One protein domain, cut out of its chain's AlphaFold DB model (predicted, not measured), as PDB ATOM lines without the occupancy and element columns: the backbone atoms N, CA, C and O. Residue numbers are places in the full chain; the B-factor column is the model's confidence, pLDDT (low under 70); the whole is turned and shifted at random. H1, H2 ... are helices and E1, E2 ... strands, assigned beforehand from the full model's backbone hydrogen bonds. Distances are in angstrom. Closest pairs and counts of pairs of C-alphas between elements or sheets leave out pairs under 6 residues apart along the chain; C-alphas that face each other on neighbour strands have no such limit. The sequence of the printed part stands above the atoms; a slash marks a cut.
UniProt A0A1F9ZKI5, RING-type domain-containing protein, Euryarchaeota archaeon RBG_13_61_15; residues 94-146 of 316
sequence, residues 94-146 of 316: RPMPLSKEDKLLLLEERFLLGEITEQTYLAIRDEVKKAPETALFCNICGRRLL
ATOM      1  N   ARG A  94      39.920 -31.351 -34.508       71.69
ATOM      2  CA  ARG A  94      38.805 -31.844 -35.330       71.69
ATOM      3  C   ARG A  94      38.151 -33.075 -34.704       71.69
ATOM      4  O   ARG A  94      38.853 -33.851 -34.054       71.69
ATOM      5  N   PRO A  95      36.843 -33.295 -34.903       74.62
ATOM      6  CA  PRO A  95      36.205 -34.528 -34.466       74.62
ATOM      7  C   PRO A  95      36.732 -35.725 -35.274       74.62
ATOM      8  O   PRO A  95      36.947 -35.631 -36.484       74.62
ATOM      9  N   MET A  96      36.918 -36.859 -34.605       76.75
ATOM     10  CA  MET A  96      37.227 -38.157 -35.203       76.75
ATOM     11  C   MET A  96      36.347 -39.251 -34.584       76.75
ATOM     12  O   MET A  96      36.016 -39.163 -33.399       76.75
ATOM     13  N   PRO A  97      35.974 -40.294 -35.341       75.19
ATOM     14  CA  PRO A  97      35.292 -41.448 -34.770       75.19
ATOM     15  C   PRO A  97      36.234 -42.168 -33.799       75.19
ATOM     16  O   PRO A  97      37.406 -42.396 -34.114       75.19
ATOM     17  N   LEU A  98      35.730 -42.503 -32.615       76.31
ATOM     18  CA  LEU A  98      36.466 -43.295 -31.634       76.31
ATOM     19  C   LEU A  98      35.482 -44.085 -30.774       76.31
ATOM     20  O   LEU A  98      34.586 -43.495 -30.164       76.31
ATOM     21  N   SER A  99      35.657 -45.407 -30.729       82.56
ATOM     22  CA  SER A  99      34.764 -46.292 -29.985       82.56
ATOM     23  C   SER A  99      34.833 -46.020 -28.478       82.56
ATOM     24  O   SER A  99      35.814 -45.474 -27.960       82.56
ATOM     25  N   LYS A 100      33.786 -46.412 -27.746       81.75
ATOM     26  CA  LYS A 100      33.766 -46.274 -26.280       81.75
ATOM     27  C   LYS A 100      34.867 -47.096 -25.610       81.75
ATOM     28  O   LYS A 100      35.423 -46.657 -24.610       81.75
ATOM     29  N   GLU A 101      35.187 -48.255 -26.176       81.31
ATOM     30  CA  GLU A 101      36.258 -49.138 -25.709       81.31
ATOM     31  C   GLU A 101      37.625 -48.466 -25.886       81.31
ATOM     32  O   GLU A 101      38.389 -48.372 -24.928       81.31
ATOM     33  N   ASP A 102      37.885 -47.872 -27.053       78.94
ATOM     34  CA  ASP A 102      39.137 -47.154 -27.314       78.94
ATOM     35  C   ASP A 102      39.282 -45.894 -26.447       78.94
ATOM     36  O   ASP A 102      40.384 -45.557 -26.016       78.94
ATOM     37  N   LYS A 103      38.178 -45.191 -26.155       78.94
ATOM     38  CA  LYS A 103      38.190 -44.056 -25.216       78.94
ATOM     39  C   LYS A 103      38.559 -44.492 -23.795       78.94
ATOM     40  O   LYS A 103      39.284 -43.767 -23.115       78.94
ATOM     41  N   LEU A 104      38.067 -45.650 -23.347       84.38
ATOM     42  CA  LEU A 104      38.405 -46.212 -22.037       84.38
ATOM     43  C   LEU A 104      39.870 -46.654 -21.979       84.38
ATOM     44  O   LEU A 104      40.537 -46.346 -20.997       84.38
ATOM     45  N   LEU A 105      40.388 -47.269 -23.046       82.31
ATOM     46  CA  LEU A 105      41.800 -47.651 -23.145       82.31
ATOM     47  C   LEU A 105      42.733 -46.435 -23.078       82.31
ATOM     48  O   LEU A 105      43.706 -46.455 -22.330       82.31
ATOM     49  N   LEU A 106      42.410 -45.348 -23.789       79.75
ATOM     50  CA  LEU A 106      43.179 -44.099 -23.705       79.75
ATOM     51  C   LEU A 106      43.152 -43.493 -22.295       79.75
ATOM     52  O   LEU A 106      44.141 -42.924 -21.840       79.75
ATOM     53  N   LEU A 107      42.016 -43.590 -21.600       80.88
ATOM     54  CA  LEU A 107      41.880 -43.091 -20.233       80.88
ATOM     55  C   LEU A 107      42.666 -43.954 -19.230       80.88
ATOM     56  O   LEU A 107      43.296 -43.416 -18.319       80.88
ATOM     57  N   GLU A 108      42.655 -45.276 -19.410       82.62
ATOM     58  CA  GLU A 108      43.445 -46.228 -18.620       82.62
ATOM     59  C   GLU A 108      44.947 -46.029 -18.828       82.62
ATOM     60  O   GLU A 108      45.691 -45.978 -17.850       82.62
ATOM     61  N   GLU A 109      45.394 -45.831 -20.069       78.25
ATOM     62  CA  GLU A 109      46.794 -45.537 -20.386       78.25
ATOM     63  C   GLU A 109      47.273 -44.267 -19.666       78.25
ATOM     64  O   GLU A 109      48.316 -44.277 -19.013       78.25
ATOM     65  N   ARG A 110      46.471 -43.195 -19.676       79.81
ATOM     66  CA  ARG A 110      46.797 -41.937 -18.978       79.81
ATOM     67  C   ARG A 110      46.855 -42.091 -17.460       79.81
ATOM     68  O   ARG A 110      47.689 -41.455 -16.815       79.81
ATOM     69  N   PHE A 111      45.997 -42.931 -16.884       83.06
ATOM     70  CA  PHE A 111      46.055 -43.261 -15.458       83.06
ATOM     71  C   PHE A 111      47.319 -44.062 -15.115       83.06
ATOM     72  O   PHE A 111      48.016 -43.726 -14.160       83.06
ATOM     73  N   LEU A 112      47.669 -45.064 -15.930       80.06
ATOM     74  CA  LEU A 112      48.872 -45.885 -15.741       80.06
ATOM     75  C   LEU A 112      50.173 -45.087 -15.910       80.06
ATOM     76  O   LEU A 112      51.151 -45.360 -15.215       80.06
ATOM     77  N   LEU A 113      50.177 -44.087 -16.793       77.19
ATOM     78  CA  LEU A 113      51.291 -43.152 -16.979       77.19
ATOM     79  C   LEU A 113      51.371 -42.074 -15.881       77.19
ATOM     80  O   LEU A 113      52.315 -41.286 -15.866       77.19
ATOM     81  N   GLY A 114      50.406 -42.037 -14.955       79.38
ATOM     82  CA  GLY A 114      50.364 -41.069 -13.857       79.38
ATOM     83  C   GLY A 114      49.984 -39.649 -14.286       79.38
ATOM     84  O   GLY A 114      50.207 -38.708 -13.527       79.38
ATOM     85  N   GLU A 115      49.410 -39.473 -15.481       75.75
ATOM     86  CA  GLU A 115      48.965 -38.163 -15.976       75.75
ATOM     87  C   GLU A 115      47.706 -37.660 -15.257       75.75
ATOM     88  O   GLU A 115      47.435 -36.458 -15.239       75.75
ATOM     89  N   ILE A 116      46.915 -38.577 -14.690       77.88
ATOM     90  CA  ILE A 116      45.649 -38.294 -14.006       77.88
ATOM     91  C   ILE A 116      45.547 -39.089 -12.702       77.88
ATOM     92  O   ILE A 116      46.086 -40.187 -12.582       77.88
ATOM     93  N   THR A 117      44.836 -38.543 -11.713       86.94
ATOM     94  CA  THR A 117      44.634 -39.220 -10.421       86.94
ATOM     95  C   THR A 117      43.534 -40.279 -10.502       86.94
ATOM     96  O   THR A 117      42.672 -40.220 -11.377       86.94
ATOM     97  N   GLU A 118      43.505 -41.218  -9.552       85.25
ATOM     98  CA  GLU A 118      42.457 -42.249  -9.458       85.25
ATOM     99  C   GLU A 118      41.049 -41.637  -9.357       85.25
ATOM    100  O   GLU A 118      40.111 -42.097 -10.007       85.25
ATOM    101  N   GLN A 119      40.908 -40.541  -8.605       84.88
ATOM    102  CA  GLN A 119      39.642 -39.814  -8.478       84.88
ATOM    103  C   GLN A 119      39.201 -39.215  -9.822       84.88
ATOM    104  O   GLN A 119      38.032 -39.304 -10.192       84.88
ATOM    105  N   THR A 120      40.149 -38.651 -10.576       81.50
ATOM    106  CA  THR A 120      39.911 -38.094 -11.916       81.50
ATOM    107  C   THR A 120      39.569 -39.192 -12.929       81.50
ATOM    108  O   THR A 120      38.650 -39.021 -13.726       81.50
ATOM    109  N   TYR A 121      40.251 -40.340 -12.868       84.44
ATOM    110  CA  TYR A 121      39.970 -41.504 -13.711       84.44
ATOM    111  C   TYR A 121      38.538 -42.012 -13.506       84.44
ATOM    112  O   TYR A 121      37.802 -42.179 -14.477       84.44
ATOM    113  N   LEU A 122      38.108 -42.206 -12.254       85.88
ATOM    114  CA  LEU A 122      36.760 -42.698 -11.948       85.88
ATOM    115  C   LEU A 122      35.663 -41.730 -12.409       85.88
ATOM    116  O   LEU A 122      34.655 -42.184 -12.953       85.88
ATOM    117  N   ALA A 123      35.879 -40.420 -12.247       83.44
ATOM    118  CA  ALA A 123      34.949 -39.392 -12.710       83.44
ATOM    119  C   ALA A 123      34.780 -39.420 -14.241       83.44
ATOM    120  O   ALA A 123      33.658 -39.515 -14.738       83.44
ATOM    121  N   ILE A 124      35.889 -39.437 -14.990       81.69
ATOM    122  CA  ILE A 124      35.863 -39.400 -16.462       81.69
ATOM    123  C   ILE A 124      35.396 -40.744 -17.050       81.69
ATOM    124  O   ILE A 124      34.703 -40.774 -18.066       81.69
ATOM    125  N   ARG A 125      35.704 -41.879 -16.409       83.75
ATOM    126  CA  ARG A 125      35.321 -43.224 -16.886       83.75
ATOM    127  C   ARG A 125      33.806 -43.388 -17.009       83.75
ATOM    128  O   ARG A 125      33.322 -44.001 -17.964       83.75
ATOM    129  N   ASP A 126      33.055 -42.874 -16.040       82.25
ATOM    130  CA  ASP A 126      31.594 -42.993 -16.032       82.25
ATOM    131  C   ASP A 126      30.933 -42.018 -17.028       82.25
ATOM    132  O   ASP A 126      29.860 -42.319 -17.564       82.25
ATOM    133  N   GLU A 127      31.600 -40.906 -17.344       79.94
ATOM    134  CA  GLU A 127      31.215 -39.968 -18.406       79.94
ATOM    135  C   GLU A 127      31.485 -40.550 -19.805       79.94
ATOM    136  O   GLU A 127      30.586 -40.559 -20.649       79.94
ATOM    137  N   VAL A 128      32.655 -41.159 -20.029       80.75
ATOM    138  CA  VAL A 128      33.043 -41.796 -21.307       80.75
ATOM    139  C   VAL A 128      32.069 -42.900 -21.733       80.75
ATOM    140  O   VAL A 128      31.769 -43.044 -22.918       80.75
ATOM    141  N   LYS A 129      31.509 -43.659 -20.783       78.50
ATOM    142  CA  LYS A 129      30.496 -44.691 -21.084       78.50
ATOM    143  C   LYS A 129      29.196 -44.102 -21.653       78.50
ATOM    144  O   LYS A 129      28.522 -44.748 -22.467       78.50
ATOM    145  N   LYS A 130      28.840 -42.886 -21.227       80.50
ATOM    146  CA  LYS A 130      27.614 -42.168 -21.621       80.50
ATOM    147  C   LYS A 130      27.823 -41.255 -22.836       80.50
ATOM    148  O   LYS A 130      26.845 -40.915 -23.496       80.50
ATOM    149  N   ALA A 131      29.069 -40.913 -23.142       74.88
ATOM    150  CA  ALA A 131      29.475 -40.068 -24.255       74.88
ATOM    151  C   ALA A 131      29.211 -40.690 -25.652       74.88
ATOM    152  O   ALA A 131      29.127 -41.920 -25.783       74.88
ATOM    153  N   PRO A 132      29.088 -39.865 -26.714       76.75
ATOM    154  CA  PRO A 132      29.035 -40.321 -28.109       76.75
ATOM    155  C   PRO A 132      30.340 -41.005 -28.562       76.75
ATOM    156  O   PRO A 132      31.396 -40.814 -27.968       76.75
ATOM    157  N   GLU A 133      30.306 -41.782 -29.649       81.44
ATOM    158  CA  GLU A 133      31.478 -42.481 -30.232       81.44
ATOM    159  C   GLU A 133      32.371 -41.561 -31.087       81.44
ATOM    160  O   GLU A 133      32.797 -41.878 -32.198       81.44
ATOM    161  N   THR A 134      32.635 -40.365 -30.570       75.75
ATOM    162  CA  THR A 134      33.432 -39.329 -31.230       75.75
ATOM    163  C   THR A 134      34.425 -38.736 -30.249       75.75
ATOM    164  O   THR A 134      34.051 -38.401 -29.130       75.75
ATOM    165  N   ALA A 135      35.678 -38.571 -30.649       77.75
ATOM    166  CA  ALA A 135      36.705 -37.883 -29.871       77.75
ATOM    167  C   ALA A 135      37.242 -36.678 -30.642       77.75
ATOM    168  O   ALA A 135      37.012 -36.534 -31.843       77.75
ATOM    169  N   LEU A 136      37.963 -35.809 -29.949       78.06
ATOM    170  CA  LEU A 136      38.646 -34.678 -30.554       78.06
ATOM    171  C   LEU A 136      40.097 -35.074 -30.867       78.06
ATOM    172  O   LEU A 136      40.753 -35.760 -30.089       78.06
ATOM    173  N   PHE A 137      40.605 -34.674 -32.027       73.50
ATOM    174  CA  PHE A 137      41.965 -34.966 -32.474       73.50
ATOM    175  C   PHE A 137      42.701 -33.680 -32.788       73.50
ATOM    176  O   PHE A 137      42.267 -32.915 -33.654       73.50
ATOM    177  N   CYS A 138      43.830 -33.477 -32.118       68.56
ATOM    178  CA  CYS A 138      44.725 -32.382 -32.422       68.56
ATOM    179  C   CYS A 138      45.633 -32.745 -33.603       68.56
ATOM    180  O   CYS A 138      46.451 -33.660 -33.500       68.56
ATOM    181  N   ASN A 139      45.531 -32.011 -34.712       58.69
ATOM    182  CA  ASN A 139      46.409 -32.212 -35.871       58.69
ATOM    183  C   ASN A 139      47.798 -31.570 -35.707       58.69
ATOM    184  O   ASN A 139      48.666 -31.824 -36.536       58.69
ATOM    185  N   ILE A 140      48.005 -30.772 -34.652       57.88
ATOM    186  CA  ILE A 140      49.279 -30.106 -34.356       57.88
ATOM    187  C   ILE A 140      50.209 -31.039 -33.566       57.88
ATOM    188  O   ILE A 140      51.319 -31.318 -34.002       57.88
ATOM    189  N   CYS A 141      49.752 -31.562 -32.424       61.75
ATOM    190  CA  CYS A 141      50.562 -32.426 -31.553       61.75
ATOM    191  C   CYS A 141      50.198 -33.917 -31.639       61.75
ATOM    192  O   CYS A 141      50.805 -34.743 -30.962       61.75
ATOM    193  N   GLY A 142      49.178 -34.279 -32.427       63.22
ATOM    194  CA  GLY A 142      48.712 -35.663 -32.575       63.22
ATOM    195  C   GLY A 142      47.923 -36.208 -31.378       63.22
ATOM    196  O   GLY A 142      47.542 -37.381 -31.385       63.22
ATOM    197  N   ARG A 143      47.660 -35.388 -30.349       70.31
ATOM    198  CA  ARG A 143      46.954 -35.818 -29.134       70.31
ATOM    199  C   ARG A 143      45.472 -36.076 -29.409       70.31
ATOM    200  O   ARG A 143      44.794 -35.276 -30.058       70.31
ATOM    201  N   ARG A 144      44.964 -37.180 -28.858       75.50
ATOM    202  CA  ARG A 144      43.529 -37.476 -28.771       75.50
ATOM    203  C   ARG A 144      42.984 -36.867 -27.482       75.50
ATOM    204  O   ARG A 144      43.560 -37.077 -26.419       75.50
ATOM    205  N   LEU A 145      41.911 -36.102 -27.601       74.81
ATOM    206  CA  LEU A 145      41.271 -35.345 -26.532       74.81
ATOM    207  C   LEU A 145      39.886 -35.938 -26.254       74.81
ATOM    208  O   LEU A 145      39.119 -36.231 -27.184       74.81
ATOM    209  N   LEU A 146      39.583 -36.119 -24.971       76.06
ATOM    210  CA  LEU A 146      38.250 -36.490 -24.503       76.06
ATOM    211  C   LEU A 146      37.350 -35.244 -24.418       76.06
ATOM    212  O   LEU A 146      37.797 -34.106 -24.566       76.06
TER     213      LEU A 146
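Overview. This is residues 94 to 146 of the 316 residues of the protein "RING-type domain-containing protein" of Euryarchaeota archaeon RBG_13_61_15 (UniProt A0A1F9ZKI5). A helical hairpin, H1 and H2 side by side, has a small ribbon of two strands, E1 and E2, at one end, and residues 144 to 145 fold back beside E2. The 53 printed residues run E1, H1, H2, E2, with an antiparallel sheet, E1 - E2, and a mixed class of helices and strands. The whole is compact, radius of gyration of the C-alphas 11.0 A, and flat, spanning 28 by 25 by 13 A.

Arrangement. E1, residues 94 to 97, and E2, residues 134 to 138, are antiparallel neighbours at 137 degrees; N 96 and O 135 are within hydrogen-bond range at 2.8 A. H1, residues 100 to 112, and H2, residues 118 to 130, form a hairpin: they touch, closest C-alphas Lys 100 and Lys 129 at 6.3 A, and run opposite ways at a shallow tilt of 6 degrees. Every O i to N i+4 pair is within hydrogen-bond range in H1, and 6 of 9 in H2. E1 and H2 are apart.

Along the chain. E1 begins at C-alpha 94, (38.805, -31.844, -35.330), and spans 10.2 A. H1 spans 18.4 A, H2 19.2 A and E2 13.3 A, ending at C-alpha 138, (44.725, -32.382, -32.422).

Size, cuts and confidence. The C-alphas farthest apart, Gln 119 and Ile 140, are 29.3 A apart. The printed part has no cut, its three links between named elements are tight, and pLDDT is under 70 at residues 138 to 142.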